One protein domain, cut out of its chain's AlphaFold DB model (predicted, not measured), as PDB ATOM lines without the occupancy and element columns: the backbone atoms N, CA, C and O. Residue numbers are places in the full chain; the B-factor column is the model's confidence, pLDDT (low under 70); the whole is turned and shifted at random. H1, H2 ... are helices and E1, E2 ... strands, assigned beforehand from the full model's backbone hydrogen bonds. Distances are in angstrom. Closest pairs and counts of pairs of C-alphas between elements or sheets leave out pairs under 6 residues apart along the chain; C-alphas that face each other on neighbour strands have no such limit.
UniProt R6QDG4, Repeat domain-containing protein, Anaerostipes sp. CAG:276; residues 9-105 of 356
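What this domain is: This is residues 9 to 105 of the 356 residues of the protein "Repeat domain-containing protein" of Anaerostipes sp. CAG:276 (UniProt R6QDG4). A long hairpin of E5 and E6 runs along a rod-shaped domain; E3 lies beside E6 to complete a three-stranded sheet, and H2 packs over E5 and E6 near one end. Toward the other end a small sheet of E1, E2 and E4 lies partly face to face with the first as a short sandwich, while H1 only grazes the larger sheet and a long link, residues 50 to 65, leads from E4 back to H2. The printed part has 97 residues with two named helices and six named strands, in the order E1, E2, E3, H1, E4, H2, E5, E6, and the class is mixed, helices and strands. The larger sheet has the order E3, E6, E5 and is mixed; the smaller has the order E1, E2, E4 and is antiparallel throughout. The whole is compact, with a radius of gyration of the C-alphas of 13.8 A, and spans 43 by 20 by 18 A.

Where its parts are: In the larger sheet, E5 is residues 82 to 90, 26.1 A from first to last C-alpha, and E6 is residues 95 to 103, 25.5 A long. E3, residues 26 to 29, measures 10.3 A. C-alpha 82 is at (97.311, 63.922, 85.155) and C-alpha 103 at (98.927, 65.994, 91.399). H2 is residues 66 to 78, 18.4 A long, and H1 is residues 37 to 43, 10.1 A long. In the smaller sheet, E1 is residues 10 to 13, 10.8 A, beginning at C-alpha 10 at (108.068, 48.491, 85.382); E2 is residues 20 to 23, 10.6 A, and E4 is residues 47 to 49, 7.3 A.

How they stand to each other: E6 is the inner strand of the larger sheet. E5 and E6 form a hairpin, antiparallel at 152 degrees, with N 86 and O 98 at 2.8 A and N 98 and O 86 at 2.8 A, within hydrogen-bond range. E3 is parallel to E6 at 22 degrees, with N 101 and O 26 at 2.8 A. H2 is on this sheet at a height over the sheet of 9.1 A, over E6 and E5; its line and that of E5 stand at 32 degrees on the local plane, only just slantwise to the strands. The closest C-alphas of H2 and E5 are those of Gln 68 and Leu 86, 5.8 A apart. H1 only grazes the same sheet, with its residues 40 to 43; the closest C-alphas of H1 and E3 are those of Val 26 and Leu 43, 6.5 A apart. H1 and H2 are only just apart, their closest C-alphas 8.3 A from each other. E2 runs on into E3 across a break of 2 residues, at 20 degrees. E1 and E2 form a hairpin, antiparallel at 173 degrees, with N 12 and O 21 at 2.8 A. E2 and E4 are antiparallel at 179 degrees, with N 22 and O 47 at 2.8 A. The two sheets form a sandwich, two sheets face to face, their best planes 20 degrees apart and the parts that face each other 10.4 A centre to centre. The closest C-alphas of E1 and E6 are those of Glu 10 and Val 96, at 6.3 A. In H1 and H2 every O i to N i+4 pair is within hydrogen-bond range.

The domain as a whole: The two C-alphas farthest apart are those of Asp 52 and Asn 78, at 43.8 A. The link from E4 to H2 is long, with 16 residues, of which residues 61 to 62 make a short antiparallel pairing with residues 89 to 90 of E5. The printed part has no cut. Its mean pLDDT is 93.9, and no printed residue is under 70.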
ATOM      1  N   ASP A   9     108.278  49.298  89.482       89.38
ATOM      2  CA  ASP A   9     106.924  49.345  88.925       89.38
ATOM      3  C   ASP A   9     106.900  48.706  87.539       89.38
ATOM      4  O   ASP A   9     106.025  47.903  87.238       89.38
ATOM      5  N   GLU A  10     107.925  48.998  86.739       93.50
ATOM      6  CA  GLU A  10     108.068  48.491  85.382       93.50
ATOM      7  C   GLU A  10     109.422  47.821  85.212       93.50
ATOM      8  O   GLU A  10     110.449  48.324  85.675       93.50
ATOM      9  N   ASN A  11     109.436  46.669  84.546       92.69
ATOM     10  CA  ASN A  11     110.661  45.944  84.245       92.69
ATOM     11  C   ASN A  11     110.553  45.169  82.931       92.69
ATOM     12  O   ASN A  11     109.484  44.707  82.534       92.69
ATOM     13  N   LYS A  12     111.689  45.024  82.253       92.12
ATOM     14  CA  LYS A  12     111.816  44.297  80.996       92.12
ATOM     15  C   LYS A  12     113.159  43.581  80.925       92.12
ATOM     16  O   LYS A  12     114.183  44.097  81.369       92.12
ATOM     17  N   ILE A  13     113.132  42.391  80.332       89.88
ATOM     18  CA  ILE A  13     114.314  41.715  79.798       89.88
ATOM     19  C   ILE A  13     114.151  41.714  78.287       89.88
ATOM     20  O   ILE A  13     113.168  41.168  77.780       89.88
ATOM     21  N   ASP A  14     115.082  42.329  77.577       90.44
ATOM     22  CA  ASP A  14     115.106  42.220  76.129       90.44
ATOM     23  C   ASP A  14     115.687  40.859  75.731       90.44
ATOM     24  O   ASP A  14     116.711  40.428  76.255       90.44
ATOM     25  N   LEU A  15     115.001  40.124  74.859       89.00
ATOM     26  CA  LEU A  15     115.412  38.757  74.521       89.00
ATOM     27  C   LEU A  15     116.586  38.725  73.539       89.00
ATOM     28  O   LEU A  15     117.336  37.744  73.534       89.00
ATOM     29  N   ASP A  16     116.751  39.786  72.749       89.12
ATOM     30  CA  ASP A  16     117.775  39.882  71.719       89.12
ATOM     31  C   ASP A  16     119.064  40.438  72.322       89.12
ATOM     32  O   ASP A  16     120.112  39.787  72.254       89.12
ATOM     33  N   SER A  17     118.982  41.597  72.981       88.81
ATOM     34  CA  SER A  17     120.140  42.212  73.636       88.81
ATOM     35  C   SER A  17     120.494  41.525  74.955       88.81
ATOM     36  O   SER A  17     121.646  41.584  75.370       88.81
ATOM     37  N   ARG A  18     119.549  40.818  75.598       90.38
ATOM     38  CA  ARG A  18     119.662  40.248  76.962       90.38
ATOM     39  C   ARG A  18     119.838  41.286  78.065       90.38
ATOM     40  O   ARG A  18     120.130  40.911  79.203       90.38
ATOM     41  N   GLU A  19     119.640  42.559  77.748       93.31
ATOM     42  CA  GLU A  19     119.645  43.620  78.740       93.31
ATOM     43  C   GLU A  19     118.422  43.527  79.648       93.31
ATOM     44  O   GLU A  19     117.342  43.054  79.284       93.31
ATOM     45  N   GLN A  20     118.614  44.011  80.863       92.06
ATOM     46  CA  GLN A  20     117.615  44.115  81.906       92.06
ATOM     47  C   GLN A  20     117.431  45.591  82.206       92.06
ATOM     48  O   GLN A  20     118.412  46.271  82.489       92.06
ATOM     49  N   LEU A  21     116.192  46.071  82.199       93.44
ATOM     50  CA  LEU A  21     115.849  47.436  82.576       93.44
ATOM     51  C   LEU A  21     114.644  47.423  83.508       93.44
ATOM     52  O   LEU A  21     113.676  46.709  83.256       93.44
ATOM     53  N   GLY A  22     114.677  48.224  84.566       92.75
ATOM     54  CA  GLY A  22     113.511  48.495  85.390       92.75
ATOM     55  C   GLY A  22     113.523  49.907  85.953       92.75
ATOM     56  O   GLY A  22     114.575  50.438  86.306       92.75
ATOM     57  N   ALA A  23     112.341  50.504  86.065       93.12
ATOM     58  CA  ALA A  23     112.158  51.863  86.558       93.12
ATOM     59  C   ALA A  23     110.861  51.999  87.369       93.12
ATOM     60  O   ALA A  23     109.966  51.155  87.297       93.12
ATOM     61  N   ASN A  24     110.782  53.068  88.153       92.19
ATOM     62  CA  ASN A  24     109.626  53.432  88.957       92.19
ATOM     63  C   ASN A  24     108.854  54.583  88.326       92.19
ATOM     64  O   ASN A  24     109.407  55.477  87.686       92.19
ATOM     65  N   HIS A  25     107.551  54.563  88.562       94.81
ATOM     66  CA  HIS A  25     106.676  55.705  88.408       94.81
ATOM     67  C   HIS A  25     107.136  56.858  89.306       94.81
ATOM     68  O   HIS A  25     107.804  56.661  90.322       94.81
ATOM     69  N   VAL A  26     106.739  58.072  88.950       94.19
ATOM     70  CA  VAL A  26     107.075  59.288  89.698       94.19
ATOM     71  C   VAL A  26     105.787  59.984  90.100       94.19
ATOM     72  O   VAL A  26     104.841  60.030  89.319       94.19
ATOM     73  N   ILE A  27     105.736  60.526  91.314       95.12
ATOM     74  CA  ILE A  27     104.624  61.356  91.785       95.12
ATOM     75  C   ILE A  27     105.194  62.732  92.104       95.12
ATOM     76  O   ILE A  27     106.196  62.841  92.807       95.12
ATOM     77  N   SER A  28     104.573  63.782  91.578       95.06
ATOM     78  CA  SER A  28     105.009  65.156  91.821       95.06
ATOM     79  C   SER A  28     103.820  66.092  91.901       95.06
ATOM     80  O   SER A  28     102.838  65.941  91.168       95.06
ATOM     81  N   LYS A  29     103.924  67.098  92.761       95.62
ATOM     82  CA  LYS A  29     103.024  68.240  92.732       95.62
ATOM     83  C   LYS A  29     103.201  69.009  91.416       95.62
ATOM     84  O   LYS A  29     104.319  69.240  90.967       95.62
ATOM     85  N   THR A  30     102.102  69.405  90.795       96.00
ATOM     86  CA  THR A  30     102.103  70.317  89.650       96.00
ATOM     87  C   THR A  30     102.334  71.771  90.095       96.00
ATOM     88  O   THR A  30     102.222  72.109  91.275       96.00
ATOM     89  N   GLY A  31     102.669  72.644  89.154       91.88
ATOM     90  CA  GLY A  31     103.223  73.974  89.394       91.88
ATOM     91  C   GLY A  31     104.743  73.953  89.579       91.88
ATOM     92  O   GLY A  31     105.332  72.934  89.941       91.88
ATOM     93  N   GLY A  32     105.373  75.103  89.327       90.19
ATOM     94  CA  GLY A  32     106.820  75.289  89.466       90.19
ATOM     95  C   GLY A  32     107.613  74.928  88.210       90.19
ATOM     96  O   GLY A  32     107.103  74.996  87.091       90.19
ATOM     97  N   GLU A  33     108.889  74.599  88.404       92.25
ATOM     98  CA  GLU A  33     109.809  74.263  87.317       92.25
ATOM     99  C   GLU A  33     109.549  72.864  86.752       92.25
ATOM    100  O   GLU A  33     109.016  71.985  87.421       92.25
ATOM    101  N   GLY A  34     109.939  72.647  85.497       94.25
ATOM    102  CA  GLY A  34     109.925  71.304  84.913       94.25
ATOM    103  C   GLY A  34     111.040  70.423  85.482       94.25
ATOM    104  O   GLY A  34     111.973  70.908  86.117       94.25
ATOM    105  N   PHE A  35     110.975  69.130  85.195       94.81
ATOM    106  CA  PHE A  35     112.063  68.199  85.457       94.81
ATOM    107  C   PHE A  35     113.203  68.403  84.454       94.81
ATOM    108  O   PHE A  35     112.956  68.509  83.245       94.81
ATOM    109  N   THR A  36     114.447  68.386  84.931       93.50
ATOM    110  CA  THR A  36     115.599  68.134  84.055       93.50
ATOM    111  C   THR A  36     115.695  66.649  83.701       93.50
ATOM    112  O   THR A  36     115.122  65.790  84.379       93.50
ATOM    113  N   ASP A  37     116.444  66.341  82.642       91.62
ATOM    114  CA  ASP A  37     116.690  64.965  82.208       91.62
ATOM    115  C   ASP A  37     117.376  64.141  83.312       91.62
ATOM    116  O   ASP A  37     117.000  62.996  83.551       91.62
ATOM    117  N   GLU A  38     118.351  64.714  84.018       90.12
ATOM    118  CA  GLU A  38     119.040  64.054  85.131       90.12
ATOM    119  C   GLU A  38     118.090  63.812  86.308       90.12
ATOM    120  O   GLU A  38     118.020  62.695  86.824       90.12
ATOM    121  N   GLN A  39     117.306  64.829  86.687       91.31
ATOM    122  CA  GLN A  39     116.358  64.737  87.796       91.31
ATOM    123  C   GLN A  39     115.318  63.644  87.559       91.31
ATOM    124  O   GLN A  39     115.076  62.823  88.442       91.31
ATOM    125  N   ILE A  40     114.693  63.602  86.377       91.81
ATOM    126  CA  ILE A  40     113.641  62.614  86.123       91.81
ATOM    127  C   ILE A  40     114.207  61.190  86.096       91.81
ATOM    128  O   ILE A  40     113.582  60.280  86.641       91.81
ATOM    129  N   LYS A  41     115.416  60.987  85.555       90.00
ATOM    130  CA  LYS A  41     116.083  59.678  85.590       90.00
ATOM    131  C   LYS A  41     116.373  59.246  87.029       90.00
ATOM    132  O   LYS A  41     116.058  58.112  87.388       90.00
ATOM    133  N   GLU A  42     116.885  60.144  87.870       90.06
ATOM    134  CA  GLU A  42     117.156  59.851  89.283       90.06
ATOM    135  C   GLU A  42     115.868  59.511  90.052       90.06
ATOM    136  O   GLU A  42     115.806  58.502  90.760       90.06
ATOM    137  N   LEU A  43     114.798  60.286  89.844       89.75
ATOM    138  CA  LEU A  43     113.494  60.078  90.484       89.75
ATOM    139  C   LEU A  43     112.856  58.739  90.112       89.75
ATOM    140  O   LEU A  43     112.250  58.085  90.962       89.75
ATOM    141  N   THR A  44     113.019  58.303  88.861       90.50
ATOM    142  CA  THR A  44     112.526  56.990  88.415       90.50
ATOM    143  C   THR A  44     113.322  55.833  89.019       90.50
ATOM    144  O   THR A  44     112.902  54.681  88.906       90.50
ATOM    145  N   LYS A  45     114.469  56.098  89.663       87.94
ATOM    146  CA  LYS A  45     115.388  55.079  90.194       87.94
ATOM    147  C   LYS A  45     115.678  53.978  89.156       87.94
ATOM    148  O   LYS A  45     115.734  52.787  89.505       87.94
ATOM    149  N   ALA A  46     115.805  54.372  87.882       88.88
ATOM    150  CA  ALA A  46     116.078  53.461  86.777       88.88
ATOM    151  C   ALA A  46     117.338  52.640  87.080       88.88
ATOM    152  O   ALA A  46     118.331  53.157  87.588       88.88
ATOM    153  N   ASN A  47     117.258  51.333  86.861       89.25
ATOM    154  CA  ASN A  47     118.359  50.413  87.107       89.25
ATOM    155  C   ASN A  47     118.265  49.231  86.144       89.25
ATOM    156  O   ASN A  47     117.190  48.892  85.649       89.25
ATOM    157  N   GLY A  48     119.387  48.576  85.897       89.75
ATOM    158  CA  GLY A  48     119.450  47.502  84.933       89.75
ATOM    159  C   GLY A  48     120.834  46.894  84.825       89.75
ATOM    160  O   GLY A  48     121.749  47.268  85.556       89.75
ATOM    161  N   LYS A  49     120.957  45.915  83.934       92.31
ATOM    162  CA  LYS A  49     122.219  45.244  83.626       92.31
ATOM    163  C   LYS A  49     122.300  44.935  82.147       92.31
ATOM    164  O   LYS A  49     121.287  44.584  81.540       92.31
ATOM    165  N   ASP A  50     123.504  44.981  81.608       91.44
ATOM    166  CA  ASP A  50     123.764  44.516  80.258       91.44
ATOM    167  C   ASP A  50     123.718  42.976  80.148       91.44
ATOM    168  O   ASP A  50     123.488  42.240  81.118       91.44
ATOM    169  N   LYS A  51     123.971  42.476  78.937       90.25
ATOM    170  CA  LYS A  51     124.016  41.042  78.614       90.25
ATOM    171  C   LYS A  51     125.050  40.239  79.411       90.25
ATOM    172  O   LYS A  51     124.901  39.021  79.537       90.25
ATOM    173  N   ASP A  52     126.103  40.897  79.890       91.06
ATOM    174  CA  ASP A  52     127.208  40.297  80.636       91.06
ATOM    175  C   ASP A  52     126.991  40.430  82.159       91.06
ATOM    176  O   ASP A  52     127.749  39.873  82.957       91.06
ATOM    177  N   GLY A  53     125.907  41.096  82.574       88.00
ATOM    178  CA  GLY A  53     125.526  41.301  83.965       88.00
ATOM    179  C   GLY A  53     126.166  42.529  84.610       88.00
ATOM    180  O   GLY A  53     126.095  42.651  85.840       88.00
ATOM    181  N   ILE A  54     126.776  43.413  83.817       90.62
ATOM    182  CA  ILE A  54     127.355  44.678  84.274       90.62
ATOM    183  C   ILE A  54     126.204  45.660  84.535       90.62
ATOM    184  O   ILE A  54     125.368  45.843  83.650       90.62
ATOM    185  N   PRO A  55     126.092  46.239  85.745       92.00
ATOM    186  CA  PRO A  55     125.070  47.240  86.041       92.00
ATOM    187  C   PRO A  55     125.223  48.497  85.186       92.00
ATOM    188  O   PRO A  55     126.347  48.917  84.937       92.00
ATOM    189  N   PHE A  56     124.094  49.089  84.800       91.62
ATOM    190  CA  PHE A  56     124.058  50.401  84.156       91.62
ATOM    191  C   PHE A  56     124.200  51.530  85.181       91.62
ATOM    192  O   PHE A  56     123.653  51.444  86.287       91.62
ATOM    193  N   ASP A  57     124.876  52.598  84.775       91.88
ATOM    194  CA  ASP A  57     124.913  53.882  85.464       91.88
ATOM    195  C   ASP A  57     123.775  54.796  84.973       91.88
ATOM    196  O   ASP A  57     123.117  54.542  83.965       91.88
ATOM    197  N   LEU A  58     123.516  55.895  85.691       88.94
ATOM    198  CA  LEU A  58     122.426  56.827  85.359       88.94
ATOM    199  C   LEU A  58     122.546  57.410  83.937       88.94
ATOM    200  O   LEU A  58     121.537  57.703  83.291       88.94
ATOM    201  N   GLU A  59     123.782  57.590  83.470       91.94
ATOM    202  CA  GLU A  59     124.113  58.150  82.157       91.94
ATOM    203  C   GLU A  59     123.762  57.196  81.004       91.94
ATOM    204  O   GLU A  59     123.446  57.672  79.914       91.94
ATOM    205  N   ASP A  60     123.698  55.884  81.263       93.38
ATOM    206  CA  ASP A  60     123.364  54.859  80.262       93.38
ATOM    207  C   ASP A  60     121.869  54.854  79.892       93.38
ATOM    208  O   ASP A  60     121.445  54.214  78.921       93.38
ATOM    209  N   PHE A  61     121.040  55.554  80.676       94.44
ATOM    210  CA  PHE A  61     119.614  55.682  80.414       94.44
ATOM    211  C   PHE A  61     119.308  56.908  79.560       94.44
ATOM    212  O   PHE A  61     119.743  58.031  79.823       94.44
ATOM    213  N   THR A  62     118.450  56.712  78.569       95.31
ATOM    214  CA  THR A  62     118.003  57.730  77.623       95.31
ATOM    215  C   THR A  62     116.493  57.936  77.718       95.31
ATOM    216  O   THR A  62     115.747  57.062  78.166       95.31
ATOM    217  N   LEU A  63     116.045  59.119  77.293       96.12
ATOM    218  CA  LEU A  63     114.636  59.455  77.097       96.12
ATOM    219  C   LEU A  63     114.390  59.509  75.580       96.12
ATOM    220  O   LEU A  63     114.562  60.576  74.984       96.12
ATOM    221  N   PRO A  64     114.092  58.365  74.928       96.00
ATOM    222  CA  PRO A  64     114.049  58.278  73.467       96.00
ATOM    223  C   PRO A  64     112.938  59.137  72.855       96.00
ATOM    224  O   PRO A  64     113.081  59.619  71.733       96.00
ATOM    225  N   ASP A  65     111.847  59.344  73.592       96.31
ATOM    226  CA  ASP A  65     110.745  60.219  73.212       96.31
ATOM    227  C   ASP A  65     110.849  61.536  73.994       96.31
ATOM    228  O   ASP A  65     110.468  61.636  75.163       96.31
ATOM    229  N   ARG A  66     111.421  62.557  73.346       96.12
ATOM    230  CA  ARG A  66     111.587  63.894  73.933       96.12
ATOM    231  C   ARG A  66     110.261  64.633  74.088       96.12
ATOM    232  O   ARG A  66     110.162  65.501  74.954       96.12
ATOM    233  N   ASP A  67     109.250  64.291  73.296       97.38
ATOM    234  CA  ASP A  67     107.954  64.960  73.364       97.38
ATOM    235  C   ASP A  67     107.232  64.592  74.664       97.38
ATOM    236  O   ASP A  67     106.629  65.464  75.283       97.38
ATOM    237  N   GLN A  68     107.389  63.357  75.154       98.19
ATOM    238  CA  GLN A  68     106.827  62.928  76.444       98.19
ATOM    239  C   GLN A  68     107.277  63.824  77.604       98.19
ATOM    240  O   GLN A  68     106.441  64.352  78.337       98.19
ATOM    241  N   ILE A  69     108.585  64.049  77.763       97.12
ATOM    242  CA  ILE A  69     109.092  64.889  78.858       97.12
ATOM    243  C   ILE A  69     108.763  66.372  78.655       97.12
ATOM    244  O   ILE A  69     108.503  67.075  79.631       97.12
ATOM    245  N   ASN A  70     108.702  66.851  77.408       97.62
ATOM    246  CA  ASN A  70     108.270  68.215  77.112       97.62
ATOM    247  C   ASN A  70     106.807  68.433  77.523       97.62
ATOM    248  O   ASN A  70     106.527  69.387  78.244       97.62
ATOM    249  N   VAL A  71     105.907  67.514  77.156       98.31
ATOM    250  CA  VAL A  71     104.487  67.550  77.547       98.31
ATOM    251  C   VAL A  71     104.335  67.488  79.065       98.31
ATOM    252  O   VAL A  71     103.594  68.284  79.637       98.31
ATOM    253  N   ILE A  72     105.073  66.601  79.741       98.38
ATOM    254  CA  ILE A  72     105.075  66.514  81.212       98.38
ATOM    255  C   ILE A  72     105.512  67.844  81.837       98.38
ATOM    256  O   ILE A  72     104.901  68.313  82.797       98.38
ATOM    257  N   ASN A  73     106.565  68.461  81.302       97.88
ATOM    258  CA  ASN A  73     107.101  69.715  81.817       97.88
ATOM    259  C   ASN A  73     106.173  70.907  81.561       97.88
ATOM    260  O   ASN A  73     106.056  71.770  82.429       97.88
ATOM    261  N   GLU A  74     105.514  70.966  80.405       98.12
ATOM    262  CA  GLU A  74     104.487  71.972  80.122       98.12
ATOM    263  C   GLU A  74     103.287  71.805  81.057       98.12
ATOM    264  O   GLU A  74     102.900  72.766  81.723       98.12
ATOM    265  N   ALA A  75     102.779  70.578  81.203       98.19
ATOM    266  CA  ALA A  75     101.690  70.264  82.121       98.19
ATOM    267  C   ALA A  75     102.035  70.651  83.568       98.19
ATOM    268  O   ALA A  75     101.251  71.326  84.239       98.19
ATOM    269  N   LYS A  76     103.239  70.295  84.041       97.00
ATOM    270  CA  LYS A  76     103.713  70.679  85.377       97.00
ATOM    271  C   LYS A  76     103.756  72.197  85.530       97.00
ATOM    272  O   LYS A  76     103.222  72.715  86.502       97.00
ATOM    273  N   LYS A  77     104.323  72.934  84.574       96.94
ATOM    274  CA  LYS A  77     104.401  74.405  84.647       96.94
ATOM    275  C   LYS A  77     103.022  75.067  84.663       96.94
ATOM    276  O   LYS A  77     102.825  76.041  85.386       96.94
ATOM    277  N   ASN A  78     102.070  74.517  83.913       97.12
ATOM    278  CA  ASN A  78     100.709  75.042  83.807       97.12
ATOM    279  C   ASN A  78      99.799  74.671  84.989       97.12
ATOM    280  O   ASN A  78      98.666  75.148  85.052       97.12
ATOM    281  N   GLY A  79     100.260  73.842  85.932       96.75
ATOM    282  CA  GLY A  79      99.416  73.381  87.035       96.75
ATOM    283  C   GLY A  79      98.450  72.260  86.637       96.75
ATOM    284  O   GLY A  79      97.474  72.006  87.341       96.75
ATOM    285  N   GLU A  80      98.689  71.596  85.507       97.81
ATOM    286  CA  GLU A  80      97.826  70.538  84.994       97.81
ATOM    287  C   GLU A  80      98.075  69.239  85.770       97.81
ATOM    288  O   GLU A  80      99.215  68.804  85.973       97.81
ATOM    289  N   ILE A  81      96.989  68.621  86.238       97.50
ATOM    290  CA  ILE A  81      97.006  67.310  86.894       97.50
ATOM    291  C   ILE A  81      96.842  66.204  85.850       97.50
ATOM    292  O   ILE A  81      96.143  66.381  84.855       97.50
ATOM    293  N   GLY A  82      97.448  65.044  86.079       97.38
ATOM    294  CA  GLY A  82      97.311  63.922  85.155       97.38
ATOM    295  C   GLY A  82      98.324  62.817  85.391       97.38
ATOM    296  O   GLY A  82      99.230  62.944  86.212       97.38
ATOM    297  N   ASP A  83      98.149  61.726  84.657       97.94
ATOM    298  CA  ASP A  83      99.072  60.599  84.620       97.94
ATOM    299  C   ASP A  83      99.659  60.538  83.203       97.94
ATOM    300  O   ASP A  83      98.932  60.328  82.232       97.94
ATOM    301  N   TYR A  84     100.965  60.771  83.085       98.25
ATOM    302  CA  TYR A  84     101.657  60.940  81.809       98.25
ATOM    303  C   TYR A  84     102.658  59.804  81.585       98.25
ATOM    304  O   TYR A  84     103.449  59.517  82.487       98.25
ATOM    305  N   PRO A  85     102.667  59.152  80.413       98.19
ATOM    306  CA  PRO A  85     103.658  58.129  80.113       98.19
ATOM    307  C   PRO A  85     105.034  58.757  79.855       98.19
ATOM    308  O   PRO A  85     105.141  59.787  79.191       98.19
ATOM    309  N   LEU A  86     106.086  58.099  80.335       98.25
ATOM    310  CA  LEU A  86     107.476  58.425  80.033       98.25
ATOM    311  C   LEU A  86     108.247  57.146  79.717       98.25
ATOM    312  O   LEU A  86     108.265  56.194  80.497       98.25
ATOM    313  N   THR A  87     108.913  57.136  78.574       97.88
ATOM    314  CA  THR A  87     109.717  56.012  78.109       97.88
ATOM    315  C   THR A  87     111.152  56.209  78.558       97.88
ATOM    316  O   THR A  87     111.748  57.256  78.311       97.88
ATOM    317  N   ILE A  88     111.713  55.182  79.187       96.19
ATOM    318  CA  ILE A  88     113.125  55.112  79.556       96.19
ATOM    319  C   ILE A  88     113.738  53.973  78.758       96.19
ATOM    320  O   ILE A  88     113.149  52.890  78.679       96.19
ATOM    321  N   ALA A  89     114.902  54.218  78.165       96.00
ATOM    322  CA  ALA A  89     115.597  53.230  77.358       96.00
ATOM    323  C   ALA A  89     117.077  53.116  77.708       96.00
ATOM    324  O   ALA A  89     117.693  54.094  78.117       96.00
ATOM    325  N   THR A  90     117.661  51.947  77.478       94.56
ATOM    326  CA  THR A  90     119.117  51.789  77.356       94.56
ATOM    327  C   THR A  90     119.587  52.256  75.975       94.56
ATOM    328  O   THR A  90     118.784  52.373  75.042       94.56
ATOM    329  N   GLU A  91     120.893  52.465  75.799       90.12
ATOM    330  CA  GLU A  91     121.475  52.787  74.486       90.12
ATOM    331  C   GLU A  91     121.198  51.722  73.407       90.12
ATOM    332  O   GLU A  91     121.052  52.061  72.232       90.12
ATOM    333  N   GLN A  92     121.077  50.439  73.780       88.56
ATOM    334  CA  GLN A  92     120.761  49.359  72.831       88.56
ATOM    335  C   GLN A  92     119.256  49.214  72.548       88.56
ATOM    336  O   GLN A  92     118.855  48.337  71.783       88.56
ATOM    337  N   GLY A  93     118.414  50.081  73.122       88.94
ATOM    338  CA  GLY A  93     116.991  50.171  72.796       88.94
ATOM    339  C   GLY A  93     116.059  49.328  73.669       88.94
ATOM    340  O   GLY A  93     114.866  49.246  73.366       88.94
ATOM    341  N   THR A  94     116.541  48.742  74.767       93.69
ATOM    342  CA  THR A  94     115.667  48.103  75.760       93.69
ATOM    343  C   THR A  94     114.839  49.175  76.452       93.69
ATOM    344  O   THR A  94     115.405  50.089  77.034       93.69
ATOM    345  N   GLN A  95     113.508  49.076  76.397       95.38
ATOM    346  CA  GLN A  95     112.587  50.132  76.838       95.38
ATOM    347  C   GLN A  95     111.610  49.671  77.920       95.38
ATOM    348  O   GLN A  95     111.072  48.565  77.840       95.38
ATOM    349  N   VAL A  96     111.317  50.566  78.864       95.50
ATOM    350  CA  VAL A  96     110.184  50.489  79.801       95.50
ATOM    351  C   VAL A  96     109.396  51.799  79.756       95.50
ATOM    352  O   VAL A  96     109.973  52.858  79.508       95.50
ATOM    353  N   VAL A  97     108.083  51.739  79.990       97.44
ATOM    354  CA  VAL A  97     107.207  52.922  80.007       97.44
ATOM    355  C   VAL A  97     106.668  53.107  81.415       97.44
ATOM    356  O   VAL A  97     105.848  52.315  81.858       97.44
ATOM    357  N   ILE A  98     107.122  54.147  82.111       96.56
ATOM    358  CA  ILE A  98     106.647  54.498  83.453       96.56
ATOM    359  C   ILE A  98     105.580  55.587  83.388       96.56
ATOM    360  O   ILE A  98     105.420  56.265  82.377       96.56
ATOM    361  N   THR A  99     104.863  55.779  84.492       97.62
ATOM    362  CA  THR A  99     103.890  56.861  84.644       97.62
ATOM    363  C   THR A  99     104.448  57.964  85.540       97.62
ATOM    364  O   THR A  99     104.852  57.705  86.674       97.62
ATOM    365  N   VAL A 100     104.407  59.208  85.071       97.56
ATOM    366  CA  VAL A 100     104.603  60.416  85.878       97.56
ATOM    367  C   VAL A 100     103.227  60.954  86.274       97.56
ATOM    368  O   VAL A 100     102.469  61.451  85.447       97.56
ATOM    369  N   SER A 101     102.879  60.811  87.550       97.69
ATOM    370  CA  SER A 101     101.621  61.266  88.145       97.69
ATOM    371  C   SER A 101     101.781  62.691  88.683       97.69
ATOM    372  O   SER A 101     102.326  62.892  89.771       97.69
ATOM    373  N   LEU A 102     101.279  63.680  87.945       98.00
ATOM    374  CA  LEU A 102     101.171  65.062  88.407       98.00
ATOM    375  C   LEU A 102      99.895  65.235  89.238       98.00
ATOM    376  O   LEU A 102      98.798  64.860  88.810       98.00
ATOM    377  N   ARG A 103     100.033  65.770  90.452       97.88
ATOM    378  CA  ARG A 103      98.927  65.994  91.399       97.88
ATOM    379  C   ARG A 103      98.852  67.451  91.828       97.88
ATOM    380  O   ARG A 103      99.871  68.126  91.895       97.88
ATOM    381  N   GLY A 104      97.650  67.940  92.125       97.19
ATOM    382  CA  GLY A 104      97.431  69.344  92.507       97.19
ATOM    383  C   GLY A 104      98.150  69.738  93.803       97.19
ATOM    384  O   GLY A 104      98.663  70.848  93.933       97.19
ATOM    385  N   ASN A 105      98.226  68.802  94.749       97.06
ATOM    386  CA  ASN A 105      98.830  68.984  96.064       97.06
ATOM    387  C   ASN A 105      99.772  67.821  96.389       97.06
ATOM    388  O   ASN A 105      99.614  66.727  95.845       97.06
TER     389      ASN A 105